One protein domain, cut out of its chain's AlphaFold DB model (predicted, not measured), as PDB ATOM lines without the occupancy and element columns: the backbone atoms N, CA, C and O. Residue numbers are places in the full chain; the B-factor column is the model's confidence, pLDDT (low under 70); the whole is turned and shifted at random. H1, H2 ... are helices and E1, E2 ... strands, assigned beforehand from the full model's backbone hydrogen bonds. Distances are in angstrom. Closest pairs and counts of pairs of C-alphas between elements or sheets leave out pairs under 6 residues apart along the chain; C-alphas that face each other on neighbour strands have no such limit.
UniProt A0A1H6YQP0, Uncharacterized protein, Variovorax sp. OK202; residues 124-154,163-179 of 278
ATOM      1  N   GLU A 124     283.697 242.314 334.116       90.88
ATOM      2  CA  GLU A 124     282.845 243.488 333.953       90.88
ATOM      3  C   GLU A 124     282.559 244.121 335.303       90.88
ATOM      4  O   GLU A 124     282.136 243.455 336.248       90.88
ATOM      5  N   VAL A 125     282.751 245.436 335.360       92.44
ATOM      6  CA  VAL A 125     282.244 246.254 336.454       92.44
ATOM      7  C   VAL A 125     281.201 247.189 335.871       92.44
ATOM      8  O   VAL A 125     281.528 248.122 335.135       92.44
ATOM      9  N   SER A 126     279.944 246.882 336.165       94.19
ATOM     10  CA  SER A 126     278.777 247.641 335.719       94.19
ATOM     11  C   SER A 126     278.388 248.715 336.735       94.19
ATOM     12  O   SER A 126     278.824 248.686 337.888       94.19
ATOM     13  N   HIS A 127     277.537 249.649 336.303       92.50
ATOM     14  CA  HIS A 127     276.951 250.698 337.145       92.50
ATOM     15  C   HIS A 127     277.974 251.623 337.824       92.50
ATOM     16  O   HIS A 127     277.799 252.050 338.967       92.50
ATOM     17  N   LEU A 128     279.058 251.945 337.115       94.44
ATOM     18  CA  LEU A 128     280.063 252.882 337.600       94.44
ATOM     19  C   LEU A 128     279.650 254.322 337.305       94.44
ATOM     20  O   LEU A 128     279.320 254.667 336.169       94.44
ATOM     21  N   SER A 129     279.770 255.186 338.313       94.62
ATOM     22  CA  SER A 129     279.690 256.637 338.119       94.62
ATOM     23  C   SER A 129     280.870 257.155 337.288       94.62
ATOM     24  O   SER A 129     281.934 256.530 337.224       94.62
ATOM     25  N   LEU A 130     280.733 258.349 336.699       94.19
ATOM     26  CA  LEU A 130     281.793 258.979 335.902       94.19
ATOM     27  C   LEU A 130     283.130 259.081 336.661       94.19
ATOM     28  O   LEU A 130     284.194 258.829 336.087       94.19
ATOM     29  N   ALA A 131     283.079 259.415 337.954       95.12
ATOM     30  CA  ALA A 131     284.260 259.511 338.806       95.12
ATOM     31  C   ALA A 131     284.931 258.143 339.016       95.12
ATOM     32  O   ALA A 131     286.143 258.026 338.842       95.12
ATOM     33  N   GLN A 132     284.154 257.094 339.311       95.06
ATOM     34  CA  GLN A 132     284.676 255.734 339.501       95.06
ATOM     35  C   GLN A 132     285.232 255.144 338.204       95.06
ATOM     36  O   GLN A 132     286.304 254.546 338.208       95.06
ATOM     37  N   LYS A 133     284.546 255.371 337.081       95.44
ATOM     38  CA  LYS A 133     285.019 255.004 335.745       95.44
ATOM     39  C   LYS A 133     286.379 255.644 335.458       95.44
ATOM     40  O   LYS A 133     287.302 254.957 335.039       95.44
ATOM     41  N   ASN A 134     286.525 256.950 335.699       94.94
ATOM     42  CA  ASN A 134     287.796 257.650 335.487       94.94
ATOM     43  C   ASN A 134     288.898 257.127 336.420       94.94
ATOM     44  O   ASN A 134     290.013 256.921 335.954       94.94
ATOM     45  N   ALA A 135     288.581 256.857 337.690       95.12
ATOM     46  CA  ALA A 135     289.529 256.259 338.628       95.12
ATOM     47  C   ALA A 135     289.998 254.869 338.160       95.12
ATOM     48  O   ALA A 135     291.194 254.599 338.142       95.12
ATOM     49  N   MET A 136     289.081 254.012 337.693       92.69
ATOM     50  CA  MET A 136     289.424 252.681 337.175       92.69
ATOM     51  C   MET A 136     290.251 252.724 335.890       92.69
ATOM     52  O   MET A 136     291.120 251.875 335.717       92.69
ATOM     53  N   VAL A 137     289.991 253.688 335.002       94.12
ATOM     54  CA  VAL A 137     290.728 253.850 333.737       94.12
ATOM     55  C   VAL A 137     292.125 254.436 333.959       94.12
ATOM     56  O   VAL A 137     293.034 254.142 333.189       94.12
ATOM     57  N   GLN A 138     292.305 255.271 334.986       94.62
ATOM     58  CA  GLN A 138     293.606 255.865 335.312       94.62
ATOM     59  C   GLN A 138     294.545 254.899 336.044       94.62
ATOM     60  O   GLN A 138     295.759 255.087 335.992       94.62
ATOM     61  N   GLU A 139     294.002 253.879 336.705       92.81
ATOM     62  CA  GLU A 139     294.771 252.867 337.424       92.81
ATOM     63  C   GLU A 139     295.580 251.982 336.439       92.81
ATOM     64  O   GLU A 139     294.987 251.220 335.674       92.81
ATOM     65  N   PRO A 140     296.929 252.022 336.436       87.94
ATOM     66  CA  PRO A 140     297.752 251.345 335.423       87.94
ATOM     67  C   PRO A 140     297.667 249.816 335.461       87.94
ATOM     68  O   PRO A 140     297.962 249.146 334.469       87.94
ATOM     69  N   SER A 141     297.295 249.256 336.614       85.44
ATOM     70  CA  SER A 141     297.097 247.815 336.787       85.44
ATOM     71  C   SER A 141     295.853 247.298 336.045       85.44
ATOM     72  O   SER A 141     295.778 246.114 335.702       85.44
ATOM     73  N   ASN A 142     294.920 248.191 335.703       87.62
ATOM     74  CA  ASN A 142     293.705 247.885 334.964       87.62
ATOM     75  C   ASN A 142     293.934 248.019 333.455       87.62
ATOM     76  O   ASN A 142     293.965 249.112 332.890       87.62
ATOM     77  N   ARG A 143     294.022 246.887 332.749       88.12
ATOM     78  CA  ARG A 143     293.989 246.889 331.282       88.12
ATOM     79  C   ARG A 143     292.547 247.014 330.798       88.12
ATOM     80  O   ARG A 143     291.839 246.021 330.633       88.12
ATOM     81  N   VAL A 144     292.114 248.247 330.562       91.69
ATOM     82  CA  VAL A 144     290.787 248.549 330.018       91.69
ATOM     83  C   VAL A 144     290.694 248.039 328.577       91.69
ATOM     84  O   VAL A 144     291.450 248.473 327.710       91.69
ATOM     85  N   LEU A 145     289.781 247.099 328.323       91.50
ATOM     86  CA  LEU A 145     289.481 246.602 326.976       91.50
ATOM     87  C   LEU A 145     288.469 247.488 326.260       91.50
ATOM     88  O   LEU A 145     288.539 247.659 325.046       91.50
ATOM     89  N   GLY A 146     287.522 248.034 327.018       92.81
ATOM     90  CA  GLY A 146     286.455 248.864 326.495       92.81
ATOM     91  C   GLY A 146     285.653 249.507 327.616       92.81
ATOM     92  O   GLY A 146     285.588 248.993 328.733       92.81
ATOM     93  N   VAL A 147     285.044 250.642 327.299       94.62
ATOM     94  CA  VAL A 147     284.121 251.359 328.175       94.62
ATOM     95  C   VAL A 147     282.840 251.556 327.387       94.62
ATOM     96  O   VAL A 147     282.861 252.202 326.339       94.62
ATOM     97  N   LEU A 148     281.742 250.990 327.873       94.56
ATOM     98  CA  LEU A 148     280.424 251.177 327.284       94.56
ATOM     99  C   LEU A 148     279.610 252.073 328.212       94.56
ATOM    100  O   LEU A 148     279.551 251.854 329.421       94.56
ATOM    101  N   ALA A 149     279.004 253.112 327.641       91.62
ATOM    102  CA  ALA A 149     277.990 253.880 328.345       91.62
ATOM    103  C   ALA A 149     276.704 253.049 328.377       91.62
ATOM    104  O   ALA A 149     276.228 252.599 327.334       91.62
ATOM    105  N   GLU A 150     276.164 252.831 329.568       90.44
ATOM    106  CA  GLU A 150     274.885 252.163 329.747       90.44
ATOM    107  C   GLU A 150     273.774 253.206 329.566       90.44
ATOM    108  O   GLU A 150     273.842 254.310 330.115       90.44
ATOM    109  N   SER A 151     272.770 252.900 328.742       83.44
ATOM    110  CA  SER A 151     271.655 253.821 328.512       83.44
ATOM    111  C   SER A 151     270.854 253.968 329.799       83.44
ATOM    112  O   SER A 151     270.262 253.003 330.276       83.44
ATOM    113  N   CYS A 152     270.803 255.174 330.353       78.50
ATOM    114  CA  CYS A 152     269.916 255.477 331.466       78.50
ATOM    115  C   CYS A 152     268.497 255.667 330.921       78.50
ATOM    116  O   CYS A 152     268.181 256.666 330.279       78.50
ATOM    117  N   GLY A 153     267.656 254.673 331.180       69.06
ATOM    118  CA  GLY A 153     266.210 254.798 331.087       69.06
ATOM    119  C   GLY A 153     265.552 254.105 329.899       69.06
ATOM    120  O   GLY A 153     266.113 253.963 328.811       69.06
ATOM    121  N   GLY A 154     264.333 253.632 330.156       76.56
ATOM    122  CA  GLY A 154     263.451 253.028 329.160       76.56
ATOM    123  C   GLY A 154     262.796 254.081 328.259       76.56
ATOM    124  O   GLY A 154     262.889 255.283 328.500       76.56
ATOM    125  N   GLU A 163     276.063 263.262 334.351       85.81
ATOM    126  CA  GLU A 163     276.159 262.922 335.774       85.81
ATOM    127  C   GLU A 163     275.327 261.690 336.152       85.81
ATOM    128  O   GLU A 163     275.693 260.970 337.077       85.81
ATOM    129  N   THR A 164     274.235 261.419 335.426       87.06
ATOM    130  CA  THR A 164     273.374 260.248 335.650       87.06
ATOM    131  C   THR A 164     273.726 259.066 334.750       87.06
ATOM    132  O   THR A 164     273.133 257.998 334.896       87.06
ATOM    133  N   MET A 165     274.660 259.235 333.806       90.69
ATOM    134  CA  MET A 165     275.147 258.131 332.981       90.69
ATOM    135  C   MET A 165     275.946 257.139 333.819       90.69
ATOM    136  O   MET A 165     276.931 257.491 334.471       90.69
ATOM    137  N   MET A 166     275.527 255.881 333.738       92.38
ATOM    138  CA  MET A 166     276.275 254.751 334.258       92.38
ATOM    139  C   MET A 166     277.183 254.200 333.166       92.38
ATOM    140  O   MET A 166     276.851 254.213 331.979       92.38
ATOM    141  N   TYR A 167     278.349 253.718 333.571       94.25
ATOM    142  CA  TYR A 167     279.311 253.107 332.669       94.25
ATOM    143  C   TYR A 167     279.559 251.664 333.081       94.25
ATOM    144  O   TYR A 167     279.696 251.358 334.266       94.25
ATOM    145  N   THR A 168     279.686 250.804 332.079       94.81
ATOM    146  CA  THR A 168     280.227 249.460 332.236       94.81
ATOM    147  C   THR A 168     281.631 249.450 331.656       94.81
ATOM    148  O   THR A 168     281.856 249.816 330.498       94.81
ATOM    149  N   VAL A 169     282.605 249.086 332.482       94.19
ATOM    150  CA  VAL A 169     284.008 248.996 332.075       94.19
ATOM    151  C   VAL A 169     284.371 247.521 331.957       94.19
ATOM    152  O   VAL A 169     284.292 246.777 332.935       94.19
ATOM    153  N   HIS A 170     284.795 247.103 330.763       91.50
ATOM    154  CA  HIS A 170     285.366 245.778 330.551       91.50
ATOM    155  C   HIS A 170     286.855 245.832 330.847       91.50
ATOM    156  O   HIS A 170     287.641 246.462 330.127       91.50
ATOM    157  N   LEU A 171     287.245 245.142 331.906       90.31
ATOM    158  CA  LEU A 171     288.622 245.041 332.343       90.31
ATOM    159  C   LEU A 171     289.163 243.678 331.926       90.31
ATOM    160  O   LEU A 171     288.591 242.631 332.234       90.31
ATOM    161  N   ARG A 172     290.316 243.673 331.256       81.81
ATOM    162  CA  ARG A 172     291.171 242.492 331.259       81.81
ATOM    163  C   ARG A 172     292.033 242.617 332.490       81.81
ATOM    164  O   ARG A 172     292.906 243.484 332.537       81.81
ATOM    165  N   GLN A 173     291.814 241.751 333.471       72.69
ATOM    166  CA  GLN A 173     292.838 241.558 334.483       72.69
ATOM    167  C   GLN A 173     294.115 241.180 333.730       72.69
ATOM    168  O   GLN A 173     294.106 240.259 332.906       72.69
ATOM    169  N   SER A 174     295.187 241.959 333.918       70.56
ATOM    170  CA  SER A 174     296.508 241.516 333.474       70.56
ATOM    171  C   SER A 174     296.667 240.110 334.037       70.56
ATOM    172  O   SER A 174     296.418 239.975 335.237       70.56
ATOM    173  N   PRO A 175     296.947 239.077 333.213       67.44
ATOM    174  CA  PRO A 175     296.956 237.700 333.681       67.44
ATOM    175  C   PRO A 175     297.819 237.660 334.931       67.44
ATOM    176  O   PRO A 175     299.023 237.912 334.864       67.44
ATOM    177  N   GLY A 176     297.163 237.483 336.083       71.69
ATOM    178  CA  GLY A 176     297.850 237.528 337.360       71.69
ATOM    179  C   GLY A 176     298.939 236.470 337.328       71.69
ATOM    180  O   GLY A 176     298.767 235.443 336.656       71.69
ATOM    181  N   THR A 177     300.034 236.701 338.048       74.69
ATOM    182  CA  THR A 177     301.053 235.671 338.302       74.69
ATOM    183  C   THR A 177     300.384 234.335 338.625       74.69
ATOM    184  O   THR A 177     300.697 233.335 337.986       74.69
ATOM    185  N   GLU A 178     299.328 234.381 339.440       77.06
ATOM    186  CA  GLU A 178     298.462 233.257 339.813       77.06
ATOM    187  C   GLU A 178     297.837 232.513 338.621       77.06
ATOM    188  O   GLU A 178     297.904 231.292 338.542       77.06
ATOM    189  N   SER A 179     297.251 233.224 337.648       75.31
ATOM    190  CA  SER A 179     296.613 232.591 336.479       75.31
ATOM    191  C   SER A 179     297.634 231.903 335.572       75.31
ATOM    192  O   SER A 179     297.378 230.826 335.033       75.31
TER     193      SER A 179
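This is residues 124 to 154 and 163 to 179 of the 278 residues of an uncharacterized protein of Variovorax sp. OK202 (UniProt A0A1H6YQP0). A small, strongly twisted sheet of three antiparallel strands has one short helix, H1, over one face, running along the strands, and its other face is bare. The ends of the long axis are drawn out by residues 151 to 154 at one end and 174 to 179 at the other. The printed part has 48 residues with E1, H1, E2 and E3 along the chain, a mixed class; the sheet's order is E1, E3, E2. It is only just loose, close to compact, with a radius of gyration of the C-alphas of 12.0 A, and spans 42 by 19 by 13 A.

E1, residues 124 to 128, is an edge strand, antiparallel at 153 degrees to the inner strand E3, residues 166 to 173; N 169 and O 125 are 3.0 A apart, within hydrogen-bond range. H1, residues 130 to 138, is on the sheet at a height of 8.4 A, over E3 and only just over E1, with 3 C-alphas falling on E1. On the local plane it stands at 14 degrees to E3, and the closest C-alphas of the two, Lys 133 and Tyr 167, are 6.8 A apart. Every O i to N i+4 pair in H1 is within hydrogen-bond range. E2, residues 142 to 150, the other edge strand, is antiparallel to E3 at 156 degrees, with N 148 and O 168 2.9 A apart, within hydrogen-bond range. E1, H1 and E2 form a split strand-helix-strand unit, two strands running the same way with E3 between them, and its crossover is right-handed.

E1 begins at C-alpha 124 (282.845, 243.488, 333.953) and is 10.5 A long; H1 is 12.2 A long. E2 is 20.0 A long and bends by 72 degrees at residue 145. E3 is 21.2 A long and ends at C-alpha 173 (292.838, 241.558, 334.483).

The C-alphas farthest apart, those of Gly 154 and Thr 177, are 42.4 A apart. Residues 155 to 162 are not printed, and C-alphas 154 and 163 are 17.4 A apart across the cut. The links E1 to H1 and H1 to E2 are tight. The mean pLDDT of the printed part is 87.9, with residues 153 and 175 under 70.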